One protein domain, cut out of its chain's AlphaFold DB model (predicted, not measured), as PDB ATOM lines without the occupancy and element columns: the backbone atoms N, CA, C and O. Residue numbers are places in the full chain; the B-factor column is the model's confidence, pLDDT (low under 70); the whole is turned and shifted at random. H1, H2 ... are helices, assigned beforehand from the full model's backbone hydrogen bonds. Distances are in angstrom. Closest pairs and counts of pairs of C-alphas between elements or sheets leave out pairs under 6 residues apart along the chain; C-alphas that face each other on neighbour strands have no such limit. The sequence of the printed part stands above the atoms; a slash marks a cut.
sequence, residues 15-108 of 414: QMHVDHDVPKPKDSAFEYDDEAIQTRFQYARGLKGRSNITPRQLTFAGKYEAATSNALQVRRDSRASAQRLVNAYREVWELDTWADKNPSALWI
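Overview. This is residues 15 to 108 of the 414 residues of an uncharacterized protein of Fonsecaea multimorphosa (UniProt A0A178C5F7). What does one see first? Three helices run up and down as an elongated body: H2 lies in the middle, and H1 and H3 each pack along it, making two helical hairpins that share H2. An unnamed stretch, residues 15 to 33, runs along the side between H1 and H3, and the very short H4 follows H3 at the end of the body where H2 begins. What are its make-up and size? The printed part has 94 residues with four named helices, H1, H2, H3 and H4 in that order, and no named strand; the class is all helix. It is compact, with a radius of gyration of the C-alphas of 13.4 A, and spans 48 by 24 by 19 A.

Along the chain. What comes before the first helix? Residues 15 to 33 hold no named element, and C-alpha 15 is at (85.205, 157.849, 140.309). Where are the long helices? H1 is residues 34 to 48, 21.3 A from first to last C-alpha, beginning with C-alpha 34 at (61.239, 133.294, 133.519). H2 is residues 55 to 76, 31.7 A long, and H3 is residues 82 to 101, 28.3 A long. Where is the last helix? H4 is residues 103 to 106, 5.5 A long, ending with C-alpha 106 at (80.571, 145.547, 140.089).

Arrangement. How does the hub, H2, stand to H1 and H3? H2 and H1 touch as a hairpin, at a shallow tilt of 28 degrees, opposite ways; their closest C-alphas, of Ala 61 and Ala 44, are 4.8 A apart. H2 and H3 touch as a hairpin, at a shallow tilt of 26 degrees, opposite ways; their closest C-alphas, of Ala 71 and Ala 88, are 4.8 A apart. H1 and H3 are near each other, with 6 pairs of C-alphas within 10 A. Where does H4 stand? H4 only just touches H2, with residues 56 to 57 of H2 alone and 3 pairs of C-alphas within 8 A; the closest, of Gln 57 and Leu 106, are 6.1 A apart. H4 is close to H3 but not clearly touching, with the C-alphas of Ala 99 and Leu 106 closest at 7.3 A, and H4 is apart from H1. What do the backbones show? In H1, H2 and H3 every O i to N i+4 pair is within hydrogen-bond range; H4 is too short for such a pair.

Size, cuts and confidence. How far does it reach? The two C-alphas farthest apart, of Gln 15 and Arg 79, are 48.6 A apart, while those of Gln 15 and Ile 108 are 8.5 A apart. Are there cuts or long links? The printed part has no cut; the links H2 to H3 and H3 to H4 are tight, and H1 to H2 is short. How confident is the model? The mean pLDDT of the printed part is 89.5, and no printed residue is under 70.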
ATOM      1  N   GLN A  15      86.393 158.369 139.648       76.19
ATOM      2  CA  GLN A  15      85.205 157.849 140.309       76.19
ATOM      3  C   GLN A  15      84.896 156.421 139.860       76.19
ATOM      4  O   GLN A  15      85.065 156.054 138.692       76.19
ATOM      5  N   MET A  16      84.420 155.654 140.834       81.88
ATOM      6  CA  MET A  16      83.882 154.310 140.701       81.88
ATOM      7  C   MET A  16      82.417 154.404 141.112       81.88
ATOM      8  O   MET A  16      82.119 154.831 142.229       81.88
ATOM      9  N   HIS A  17      81.504 154.085 140.203       81.94
ATOM     10  CA  HIS A  17      80.069 154.214 140.447       81.94
ATOM     11  C   HIS A  17      79.455 152.851 140.729       81.94
ATOM     12  O   HIS A  17      79.825 151.862 140.103       81.94
ATOM     13  N   VAL A  18      78.496 152.791 141.650       80.81
ATOM     14  CA  VAL A  18      77.700 151.576 141.840       80.81
ATOM     15  C   VAL A  18      76.903 151.317 140.566       80.81
ATOM     16  O   VAL A  18      76.254 152.221 140.042       80.81
ATOM     17  N   ASP A  19      76.958 150.087 140.068       83.81
ATOM     18  CA  ASP A  19      76.092 149.660 138.980       83.81
ATOM     19  C   ASP A  19      74.669 149.470 139.515       83.81
ATOM     20  O   ASP A  19      74.366 148.508 140.220       83.81
ATOM     21  N   HIS A  20      73.798 150.433 139.225       83.19
ATOM     22  CA  HIS A  20      72.407 150.404 139.672       83.19
ATOM     23  C   HIS A  20      71.550 149.390 138.903       83.19
ATOM     24  O   HIS A  20      70.454 149.071 139.360       83.19
ATOM     25  N   ASP A  21      72.058 148.865 137.785       86.81
ATOM     26  CA  ASP A  21      71.351 147.891 136.957       86.81
ATOM     27  C   ASP A  21      71.553 146.448 137.448       86.81
ATOM     28  O   ASP A  21      70.928 145.530 136.913       86.81
ATOM     29  N   VAL A  22      72.410 146.229 138.458       88.88
ATOM     30  CA  VAL A  22      72.662 144.900 139.039       88.88
ATOM     31  C   VAL A  22      71.352 144.330 139.593       88.88
ATOM     32  O   VAL A  22      70.764 144.916 140.511       88.88
ATOM     33  N   PRO A  23      70.885 143.173 139.091       91.62
ATOM     34  CA  PRO A  23      69.692 142.532 139.617       91.62
ATOM     35  C   PRO A  23      69.882 142.151 141.087       91.62
ATOM     36  O   PRO A  23      70.842 141.471 141.444       91.62
ATOM     37  N   LYS A  24      68.942 142.557 141.946       91.56
ATOM     38  CA  LYS A  24      68.960 142.161 143.358       91.56
ATOM     39  C   LYS A  24      68.621 140.677 143.519       91.56
ATOM     40  O   LYS A  24      67.741 140.195 142.792       91.56
ATOM     41  N   PRO A  25      69.246 139.975 144.482       92.56
ATOM     42  CA  PRO A  25      68.883 138.602 144.801       92.56
ATOM     43  C   PRO A  25      67.404 138.501 145.170       92.56
ATOM     44  O   PRO A  25      66.825 139.417 145.755       92.56
ATOM     45  N   LYS A  26      66.797 137.369 144.811       92.44
ATOM     46  CA  LYS A  26      65.525 136.942 145.401       92.44
ATOM     47  C   LYS A  26      65.771 136.372 146.802       92.44
ATOM     48  O   LYS A  26      66.904 135.989 147.113       92.44
ATOM     49  N   ASP A  27      64.723 136.249 147.615       90.19
ATOM     50  CA  ASP A  27      64.862 135.723 148.980       90.19
ATOM     51  C   ASP A  27      65.253 134.236 148.957       90.19
ATOM     52  O   ASP A  27      65.934 133.737 149.858       90.19
ATOM     53  N   SER A  28      64.899 133.527 147.879       90.00
ATOM     54  CA  SER A  28      65.297 132.141 147.650       90.00
ATOM     55  C   SER A  28      65.478 131.785 146.170       90.00
ATOM     56  O   SER A  28      64.931 132.423 145.269       90.00
ATOM     57  N   ALA A  29      66.189 130.682 145.910       86.69
ATOM     58  CA  ALA A  29      66.354 130.116 144.565       86.69
ATOM     59  C   ALA A  29      65.025 129.695 143.894       86.69
ATOM     60  O   ALA A  29      64.986 129.491 142.686       86.69
ATOM     61  N   PHE A  30      63.929 129.558 144.646       85.12
ATOM     62  CA  PHE A  30      62.634 129.120 144.111       85.12
ATOM     63  C   PHE A  30      61.761 130.269 143.598       85.12
ATOM     64  O   PHE A  30      60.776 130.028 142.907       85.12
ATOM     65  N   GLU A  31      62.124 131.511 143.903       88.44
ATOM     66  CA  GLU A  31      61.384 132.714 143.496       88.44
ATOM     67  C   GLU A  31      61.775 133.235 142.110       88.44
ATOM     68  O   GLU A  31      61.286 134.276 141.665       88.44
ATOM     69  N   TYR A  32      62.677 132.538 141.421       89.62
ATOM     70  CA  TYR A  32      63.080 132.900 140.074       89.62
ATOM     71  C   TYR A  32      62.052 132.406 139.051       89.62
ATOM     72  O   TYR A  32      61.910 131.212 138.771       89.62
ATOM     73  N   ASP A  33      61.339 133.356 138.459       89.56
ATOM     74  CA  ASP A  33      60.510 133.142 137.281       89.56
ATOM     75  C   ASP A  33      61.293 133.392 135.978       89.56
ATOM     76  O   ASP A  33      62.477 133.744 135.980       89.56
ATOM     77  N   ASP A  34      60.634 133.144 134.845       88.44
ATOM     78  CA  ASP A  34      61.239 133.294 133.519       88.44
ATOM     79  C   ASP A  34      61.688 134.726 133.245       88.44
ATOM     80  O   ASP A  34      62.757 134.944 132.676       88.44
ATOM     81  N   GLU A  35      60.892 135.698 133.686       93.00
ATOM     82  CA  GLU A  35      61.209 137.111 133.547       93.00
ATOM     83  C   GLU A  35      62.462 137.462 134.356       93.00
ATOM     84  O   GLU A  35      63.416 138.007 133.804       93.00
ATOM     85  N   ALA A  36      62.533 137.042 135.622       93.50
ATOM     86  CA  ALA A  36      63.677 137.275 136.492       93.50
ATOM     87  C   ALA A  36      64.973 136.678 135.932       93.50
ATOM     88  O   ALA A  36      66.016 137.335 136.005       93.50
ATOM     89  N   ILE A  37      64.938 135.460 135.382       94.62
ATOM     90  CA  ILE A  37      66.122 134.845 134.765       94.62
ATOM     91  C   ILE A  37      66.475 135.547 133.445       94.62
ATOM     92  O   ILE A  37      67.652 135.802 133.181       94.62
ATOM     93  N   GLN A  38      65.482 135.917 132.633       95.25
ATOM     94  CA  GLN A  38      65.704 136.604 131.361       95.25
ATOM     95  C   GLN A  38      66.312 138.001 131.556       95.25
ATOM     96  O   GLN A  38      67.241 138.359 130.827       95.25
ATOM     97  N   THR A  39      65.856 138.769 132.552       95.12
ATOM     98  CA  THR A  39      66.450 140.062 132.930       95.12
ATOM     99  C   THR A  39      67.919 139.905 133.309       95.12
ATOM    100  O   THR A  39      68.755 140.704 132.896       95.12
ATOM    101  N   ARG A  40      68.270 138.847 134.044       96.31
ATOM    102  CA  ARG A  40      69.654 138.581 134.470       96.31
ATOM    103  C   ARG A  40      70.549 138.162 133.323       96.31
ATOM    104  O   ARG A  40      71.676 138.635 133.216       96.31
ATOM    105  N   PHE A  41      70.022 137.335 132.426       95.88
ATOM    106  CA  PHE A  41      70.706 136.983 131.190       95.88
ATOM    107  C   PHE A  41      70.984 138.230 130.333       95.88
ATOM    108  O   PHE A  41      72.092 138.410 129.828       95.88
ATOM    109  N   GLN A  42      70.005 139.134 130.206       95.56
ATOM    110  CA  GLN A  42      70.182 140.410 129.505       95.56
ATOM    111  C   GLN A  42      71.195 141.319 130.204       95.56
ATOM    112  O   GLN A  42      72.050 141.883 129.524       95.56
ATOM    113  N   TYR A  43      71.150 141.415 131.536       94.50
ATOM    114  CA  TYR A  43      72.136 142.158 132.317       94.50
ATOM    115  C   TYR A  43      73.552 141.618 132.084       94.50
ATOM    116  O   TYR A  43      74.446 142.395 131.767       94.50
ATOM    117  N   ALA A  44      73.757 140.299 132.150       93.81
ATOM    118  CA  ALA A  44      75.064 139.684 131.920       93.81
ATOM    119  C   ALA A  44      75.618 140.021 130.525       93.81
ATOM    120  O   ALA A  44      76.779 140.411 130.388       93.81
ATOM    121  N   ARG A  45      74.775 139.948 129.487       92.56
ATOM    122  CA  ARG A  45      75.154 140.337 128.118       92.56
ATOM    123  C   ARG A  45      75.440 141.830 127.990       92.56
ATOM    124  O   ARG A  45      76.408 142.204 127.334       92.56
ATOM    125  N   GLY A  46      74.617 142.667 128.618       91.12
ATOM    126  CA  GLY A  46      74.803 144.114 128.654       91.12
ATOM    127  C   GLY A  46      76.113 144.496 129.334       91.12
ATOM    128  O   GLY A  46      76.859 145.306 128.795       91.12
ATOM    129  N   LEU A  47      76.433 143.845 130.455       89.06
ATOM    130  CA  LEU A  47      77.674 144.036 131.194       89.06
ATOM    131  C   LEU A  47      78.885 143.729 130.305       89.06
ATOM    132  O   LEU A  47      79.731 144.606 130.156       89.06
ATOM    133  N   LYS A  48      78.924 142.563 129.633       86.56
ATOM    134  CA  LYS A  48      79.998 142.194 128.679       86.56
ATOM    135  C   LYS A  48      80.183 143.200 127.541       86.56
ATOM    136  O   LYS A  48      81.286 143.326 127.030       86.56
ATOM    137  N   GLY A  49      79.116 143.886 127.132       83.56
ATOM    138  CA  GLY A  49      79.150 144.879 126.057       83.56
ATOM    139  C   GLY A  49      79.630 146.274 126.474       83.56
ATOM    140  O   GLY A  49      79.703 147.157 125.621       83.56
ATOM    141  N   ARG A  50      79.923 146.520 127.761       84.56
ATOM    142  CA  ARG A  50      80.372 147.839 128.238       84.56
ATOM    143  C   ARG A  50      81.846 148.075 127.890       84.56
ATOM    144  O   ARG A  50      82.688 147.218 128.128       84.56
ATOM    145  N   SER A  51      82.173 149.285 127.429       74.50
ATOM    146  CA  SER A  51      83.550 149.683 127.084       74.50
ATOM    147  C   SER A  51      84.499 149.735 128.284       74.50
ATOM    148  O   SER A  51      85.705 149.587 128.126       74.50
ATOM    149  N   ASN A  52      83.957 149.952 129.485       79.50
ATOM    150  CA  ASN A  52      84.723 150.164 130.712       79.50
ATOM    151  C   ASN A  52      84.547 148.991 131.694       79.50
ATOM    152  O   ASN A  52      84.464 149.199 132.902       79.50
ATOM    153  N   ILE A  53      84.412 147.762 131.189       82.50
ATOM    154  CA  ILE A  53      84.276 146.572 132.033       82.50
ATOM    155  C   ILE A  53      85.635 146.162 132.620       82.50
ATOM    156  O   ILE A  53      86.646 146.096 131.925       82.50
ATOM    157  N   THR A  54      85.673 145.865 133.917       83.00
ATOM    158  CA  THR A  54      86.870 145.307 134.559       83.00
ATOM    159  C   THR A  54      87.032 143.814 134.242       83.00
ATOM    160  O   THR A  54      86.037 143.113 134.041       83.00
ATOM    161  N   PRO A  55      88.258 143.257 134.283       81.94
ATOM    162  CA  PRO A  55      88.471 141.816 134.110       81.94
ATOM    163  C   PRO A  55      87.661 140.939 135.089       81.94
ATOM    164  O   PRO A  55      87.141 139.878 134.723       81.94
ATOM    165  N   ARG A  56      87.474 141.417 136.328       84.44
ATOM    166  CA  ARG A  56      86.638 140.766 137.348       84.44
ATOM    167  C   ARG A  56      85.157 140.776 136.962       84.44
ATOM    168  O   ARG A  56      84.511 139.730 137.036       84.44
ATOM    169  N   GLN A  57      84.635 141.914 136.494       87.44
ATOM    170  CA  GLN A  57      83.267 142.012 135.969       87.44
ATOM    171  C   GLN A  57      83.069 141.133 134.736       87.44
ATOM    172  O   GLN A  57      82.033 140.490 134.632       87.44
ATOM    173  N   LEU A  58      84.050 141.056 133.833       87.19
ATOM    174  CA  LEU A  58      83.982 140.199 132.648       87.19
ATOM    175  C   LEU A  58      83.880 138.719 133.037       87.19
ATOM    176  O   LEU A  58      83.032 137.991 132.519       87.19
ATOM    177  N   THR A  59      84.681 138.295 134.016       86.25
ATOM    178  CA  THR A  59      84.629 136.937 134.577       86.25
ATOM    179  C   THR A  59      83.276 136.644 135.221       86.25
ATOM    180  O   THR A  59      82.689 135.585 134.983       86.25
ATOM    181  N   PHE A  60      82.766 137.574 136.033       90.62
ATOM    182  CA  PHE A  60      81.440 137.457 136.634       90.62
ATOM    183  C   PHE A  60      80.356 137.365 135.557       90.62
ATOM    184  O   PHE A  60      79.562 136.431 135.581       90.62
ATOM    185  N   ALA A  61      80.370 138.265 134.574       91.25
ATOM    186  CA  ALA A  61      79.390 138.314 133.500       91.25
ATOM    187  C   ALA A  61      79.367 137.014 132.686       91.25
ATOM    188  O   ALA A  61      78.290 136.517 132.378       91.25
ATOM    189  N   GLY A  62      80.530 136.414 132.405       90.81
ATOM    190  CA  GLY A  62      80.615 135.111 131.740       90.81
ATOM    191  C   GLY A  62      79.993 133.974 132.561       90.81
ATOM    192  O   GLY A  62      79.193 133.201 132.035       90.81
ATOM    193  N   LYS A  63      80.300 133.893 133.864       92.50
ATOM    194  CA  LYS A  63      79.688 132.896 134.768       92.50
ATOM    195  C   LYS A  63      78.180 133.099 134.894       92.50
ATOM    196  O   LYS A  63      77.418 132.136 134.881       92.50
ATOM    197  N   TYR A  64      77.758 134.352 134.994       95.06
ATOM    198  CA  TYR A  64      76.370 134.731 135.187       95.06
ATOM    199  C   TYR A  64      75.529 134.502 133.928       95.06
ATOM    200  O   TYR A  64      74.431 133.954 134.011       95.06
ATOM    201  N   GLU A  65      76.072 134.805 132.747       95.38
ATOM    202  CA  GLU A  65      75.474 134.459 131.453       95.38
ATOM    203  C   GLU A  65      75.327 132.936 131.299       95.38
ATOM    204  O   GLU A  65      74.265 132.460 130.900       95.38
ATOM    205  N   ALA A  66      76.353 132.158 131.663       94.12
ATOM    206  CA  ALA A  66      76.305 130.698 131.591       94.12
ATOM    207  C   ALA A  66      75.248 130.099 132.536       94.12
ATOM    208  O   ALA A  66      74.440 129.276 132.103       94.12
ATOM    209  N   ALA A  67      75.209 130.544 133.796       95.56
ATOM    210  CA  ALA A  67      74.242 130.073 134.788       95.56
ATOM    211  C   ALA A  67      72.796 130.419 134.395       95.56
ATOM    212  O   ALA A  67      71.907 129.569 134.438       95.56
ATOM    213  N   THR A  68      72.553 131.653 133.946       96.62
ATOM    214  CA  THR A  68      71.214 132.096 133.523       96.62
ATOM    215  C   THR A  68      70.768 131.419 132.226       96.62
ATOM    216  O   THR A  68      69.615 131.005 132.119       96.62
ATOM    217  N   SER A  69      71.677 131.207 131.269       95.69
ATOM    218  CA  SER A  69      71.415 130.412 130.063       95.69
ATOM    219  C   SER A  69      71.053 128.962 130.408       95.69
ATOM    220  O   SER A  69      70.047 128.448 129.917       95.69
ATOM    221  N   ASN A  70      71.811 128.322 131.306       94.62
ATOM    222  CA  ASN A  70      71.525 126.973 131.800       94.62
ATOM    223  C   ASN A  70      70.141 126.902 132.468       94.62
ATOM    224  O   ASN A  70      69.342 126.030 132.134       94.62
ATOM    225  N   ALA A  71      69.806 127.856 133.340       94.06
ATOM    226  CA  ALA A  71      68.491 127.935 133.976       94.06
ATOM    227  C   ALA A  71      67.340 128.048 132.957       94.06
ATOM    228  O   ALA A  71      66.357 127.310 133.061       94.06
ATOM    229  N   LEU A  72      67.480 128.900 131.932       94.06
ATOM    230  CA  LEU A  72      66.491 129.019 130.850       94.06
ATOM    231  C   LEU A  72      66.362 127.722 130.041       94.06
ATOM    232  O   LEU A  72      65.252 127.330 129.681       94.06
ATOM    233  N   GLN A  73      67.477 127.051 129.745       93.44
ATOM    234  CA  GLN A  73      67.476 125.788 129.005       93.44
ATOM    235  C   GLN A  73      66.807 124.665 129.802       93.44
ATOM    236  O   GLN A  73      65.914 124.002 129.279       93.44
ATOM    237  N   VAL A  74      67.189 124.480 131.069       90.75
ATOM    238  CA  VAL A  74      66.647 123.426 131.943       90.75
ATOM    239  C   VAL A  74      65.148 123.606 132.167       90.75
ATOM    240  O   VAL A  74      64.423 122.620 132.195       90.75
ATOM    241  N   ARG A  75      64.654 124.843 132.280       87.31
ATOM    242  CA  ARG A  75      63.215 125.096 132.441       87.31
ATOM    243  C   ARG A  75      62.409 124.824 131.164       87.31
ATOM    244  O   ARG A  75      61.256 124.413 131.251       87.31
ATOM    245  N   ARG A  76      63.000 125.042 129.982       90.19
ATOM    246  CA  ARG A  76      62.382 124.723 128.677       90.19
ATOM    247  C   ARG A  76      62.444 123.231 128.341       90.19
ATOM    248  O   ARG A  76      61.673 122.766 127.503       90.19
ATOM    249  N   ASP A  77      63.353 122.491 128.968       90.25
ATOM    250  CA  ASP A  77      63.485 121.045 128.812       90.25
ATOM    251  C   ASP A  77      62.376 120.319 129.589       90.25
ATOM    252  O   ASP A  77      62.443 120.140 130.805       90.25
ATOM    253  N   SER A  78      61.359 119.838 128.868       83.12
ATOM    254  CA  SER A  78      60.246 119.067 129.444       83.12
ATOM    255  C   SER A  78      60.670 117.736 130.076       83.12
ATOM    256  O   SER A  78      59.874 117.111 130.775       83.12
ATOM    257  N   ARG A  79      61.914 117.292 129.849       88.88
ATOM    258  CA  ARG A  79      62.503 116.080 130.434       88.88
ATOM    259  C   ARG A  79      63.431 116.384 131.612       88.88
ATOM    260  O   ARG A  79      63.994 115.452 132.193       88.88
ATOM    261  N   ALA A  80      63.624 117.651 131.976       86.00
ATOM    262  CA  ALA A  80      64.455 118.011 133.112       86.00
ATOM    263  C   ALA A  80      63.842 117.506 134.426       86.00
ATOM    264  O   ALA A  80      62.654 117.666 134.698       86.00
ATOM    265  N   SER A  81      64.675 116.911 135.281       87.44
ATOM    266  CA  SER A  81      64.245 116.544 136.628       87.44
ATOM    267  C   SER A  81      64.105 117.787 137.509       87.44
ATOM    268  O   SER A  81      64.844 118.761 137.349       87.44
ATOM    269  N   ALA A  82      63.226 117.722 138.514       85.25
ATOM    270  CA  ALA A  82      63.072 118.793 139.500       85.25
ATOM    271  C   ALA A  82      64.413 119.171 140.160       85.25
ATOM    272  O   ALA A  82      64.704 120.345 140.353       85.25
ATOM    273  N   GLN A  83      65.281 118.188 140.423       86.50
ATOM    274  CA  GLN A  83      66.608 118.443 140.988       86.50
ATOM    275  C   GLN A  83      67.513 119.254 140.049       86.50
ATOM    276  O   GLN A  83      68.239 120.129 140.521       86.50
ATOM    277  N   ARG A  84      67.485 118.987 138.734       88.56
ATOM    278  CA  ARG A  84      68.257 119.773 137.754       88.56
ATOM    279  C   ARG A  84      67.780 121.222 137.731       88.56
ATOM    280  O   ARG A  84      68.614 122.119 137.709       88.56
ATOM    281  N   LEU A  85      66.466 121.435 137.806       87.12
ATOM    282  CA  LEU A  85      65.876 122.772 137.855       87.12
ATOM    283  C   LEU A  85      66.300 123.540 139.115       87.12
ATOM    284  O   LEU A  85      66.761 124.673 139.022       87.12
ATOM    285  N   VAL A  86      66.219 122.894 140.284       87.88
ATOM    286  CA  VAL A  86      66.642 123.489 141.563       87.88
ATOM    287  C   VAL A  86      68.122 123.857 141.551       87.88
ATOM    288  O   VAL A  86      68.483 124.931 142.025       87.88
ATOM    289  N   ASN A  87      68.980 122.992 141.008       89.81
ATOM    290  CA  ASN A  87      70.409 123.282 140.914       89.81
ATOM    291  C   ASN A  87      70.678 124.481 139.992       89.81
ATOM    292  O   ASN A  87      71.446 125.361 140.369       89.81
ATOM    293  N   ALA A  88      70.004 124.563 138.840       92.44
ATOM    294  CA  ALA A  88      70.201 125.661 137.897       92.44
ATOM    295  C   ALA A  88      69.777 127.024 138.477       92.44
ATOM    296  O   ALA A  88      70.486 128.013 138.304       92.44
ATOM    297  N   TYR A  89      68.665 127.097 139.218       93.56
ATOM    298  CA  TYR A  89      68.287 128.346 139.898       93.56
ATOM    299  C   TYR A  89      69.162 128.667 141.100       93.56
ATOM    300  O   TYR A  89      69.420 129.838 141.371       93.56
ATOM    301  N   ARG A  90      69.646 127.645 141.813       94.06
ATOM    302  CA  ARG A  90      70.588 127.846 142.913       94.06
ATOM    303  C   ARG A  90      71.871 128.510 142.427       94.06
ATOM    304  O   ARG A  90      72.306 129.455 143.068       94.06
ATOM    305  N   GLU A  91      72.423 128.077 141.296       94.75
ATOM    306  CA  GLU A  91      73.617 128.700 140.705       94.75
ATOM    307  C   GLU A  91      73.404 130.198 140.423       94.75
ATOM    308  O   GLU A  91      74.264 131.018 140.741       94.75
ATOM    309  N   VAL A  92      72.241 130.582 139.883       96.12
ATOM    310  CA  VAL A  92      71.901 132.000 139.651       96.12
ATOM    311  C   VAL A  92      71.757 132.761 140.972       96.12
ATOM    312  O   VAL A  92      72.308 133.850 141.117       96.12
ATOM    313  N   TRP A  93      71.062 132.184 141.953       95.75
ATOM    314  CA  TRP A  93      70.865 132.792 143.272       95.75
ATOM    315  C   TRP A  93      72.175 132.988 144.047       95.75
ATOM    316  O   TRP A  93      72.372 134.022 144.687       95.75
ATOM    317  N   GLU A  94      73.095 132.027 143.972       94.81
ATOM    318  CA  GLU A  94      74.425 132.127 144.578       94.81
ATOM    319  C   GLU A  94      75.233 133.277 143.962       94.81
ATOM    320  O   GLU A  94      75.891 134.022 144.692       94.81
ATOM    321  N   LEU A  95      75.137 133.474 142.643       95.25
ATOM    322  CA  LEU A  95      75.790 134.584 141.947       95.25
ATOM    323  C   LEU A  95      75.158 135.945 142.278       95.25
ATOM    324  O   LEU A  95      75.905 136.896 142.506       95.25
ATOM    325  N   ASP A  96      73.829 136.043 142.388       94.81
ATOM    326  CA  ASP A  96      73.156 137.266 142.860       94.81
ATOM    327  C   ASP A  96      73.579 137.613 144.290       94.81
ATOM    328  O   ASP A  96      73.919 138.753 144.602       94.81
ATOM    329  N   THR A  97      73.581 136.611 145.172       94.25
ATOM    330  CA  THR A  97      73.962 136.780 146.578       94.25
ATOM    331  C   THR A  97      75.426 137.192 146.698       94.25
ATOM    332  O   THR A  97      75.790 137.986 147.567       94.25
ATOM    333  N   TRP A  98      76.289 136.653 145.837       93.62
ATOM    334  CA  TRP A  98      77.678 137.075 145.758       93.62
ATOM    335  C   TRP A  98      77.794 138.527 145.286       93.62
ATOM    336  O   TRP A  98      78.522 139.290 145.917       93.62
ATOM    337  N   ALA A  99      77.068 138.919 144.236       91.62
ATOM    338  CA  ALA A  99      77.068 140.283 143.708       91.62
ATOM    339  C   ALA A  99      76.628 141.307 144.766       91.62
ATOM    340  O   ALA A  99      77.305 142.313 144.968       91.62
ATOM    341  N   ASP A 100      75.556 141.006 145.502       91.25
ATOM    342  CA  ASP A 100      75.031 141.848 146.582       91.25
ATOM    343  C   ASP A 100      76.032 142.012 147.741       91.25
ATOM    344  O   ASP A 100      76.224 143.106 148.268       91.25
ATOM    345  N   LYS A 101      76.755 140.938 148.085       90.50
ATOM    346  CA  LYS A 101      77.813 140.962 149.113       90.50
ATOM    347  C   LYS A 101      79.115 141.618 148.651       90.50
ATOM    348  O   LYS A 101      79.945 141.951 149.492       90.50
ATOM    349  N   ASN A 102      79.320 141.777 147.343       88.25
ATOM    350  CA  ASN A 102      80.557 142.291 146.753       88.25
ATOM    351  C   ASN A 102      80.274 143.471 145.802       88.25
ATOM    352  O   ASN A 102      80.662 143.418 144.633       88.25
ATOM    353  N   PRO A 103      79.642 144.562 146.271       84.25
ATOM    354  CA  PRO A 103      79.218 145.658 145.398       84.25
ATOM    355  C   PRO A 103      80.394 146.346 144.689       84.25
ATOM    356  O   PRO A 103      80.244 146.810 143.559       84.25
ATOM    357  N   SER A 104      81.580 146.372 145.308       82.12
ATOM    358  CA  SER A 104      82.790 146.938 144.702       82.12
ATOM    359  C   SER A 104      83.334 146.126 143.529       82.12
ATOM    360  O   SER A 104      83.981 146.687 142.645       82.12
ATOM    361  N   ALA A 105      82.997 144.835 143.445       81.19
ATOM    362  CA  ALA A 105      83.331 143.998 142.297       81.19
ATOM    363  C   ALA A 105      82.548 144.381 141.033       81.19
ATOM    364  O   ALA A 105      82.927 143.964 139.941       81.19
ATOM    365  N   LEU A 106      81.457 145.140 141.179       86.44
ATOM    366  CA  LEU A 106      80.571 145.547 140.089       86.44
ATOM    367  C   LEU A 106      80.575 147.060 139.857       86.44
ATOM    368  O   LEU A 106      79.752 147.557 139.095       86.44
ATOM    369  N   TRP A 107      81.514 147.798 140.452       87.75
ATOM    370  CA  TRP A 107      81.651 149.226 140.189       87.75
ATOM    371  C   TRP A 107      81.957 149.524 138.717       87.75
ATOM    372  O   TRP A 107      82.790 148.871 138.093       87.75
ATOM    373  N   ILE A 108      81.305 150.547 138.170       84.81
ATOM    374  CA  ILE A 108      81.550 151.069 136.827       84.81
ATOM    375  C   ILE A 108      82.623 152.158 136.933       84.81
ATOM    376  O   ILE A 108      82.370 153.199 137.554       84.81
TER     377      ILE A 108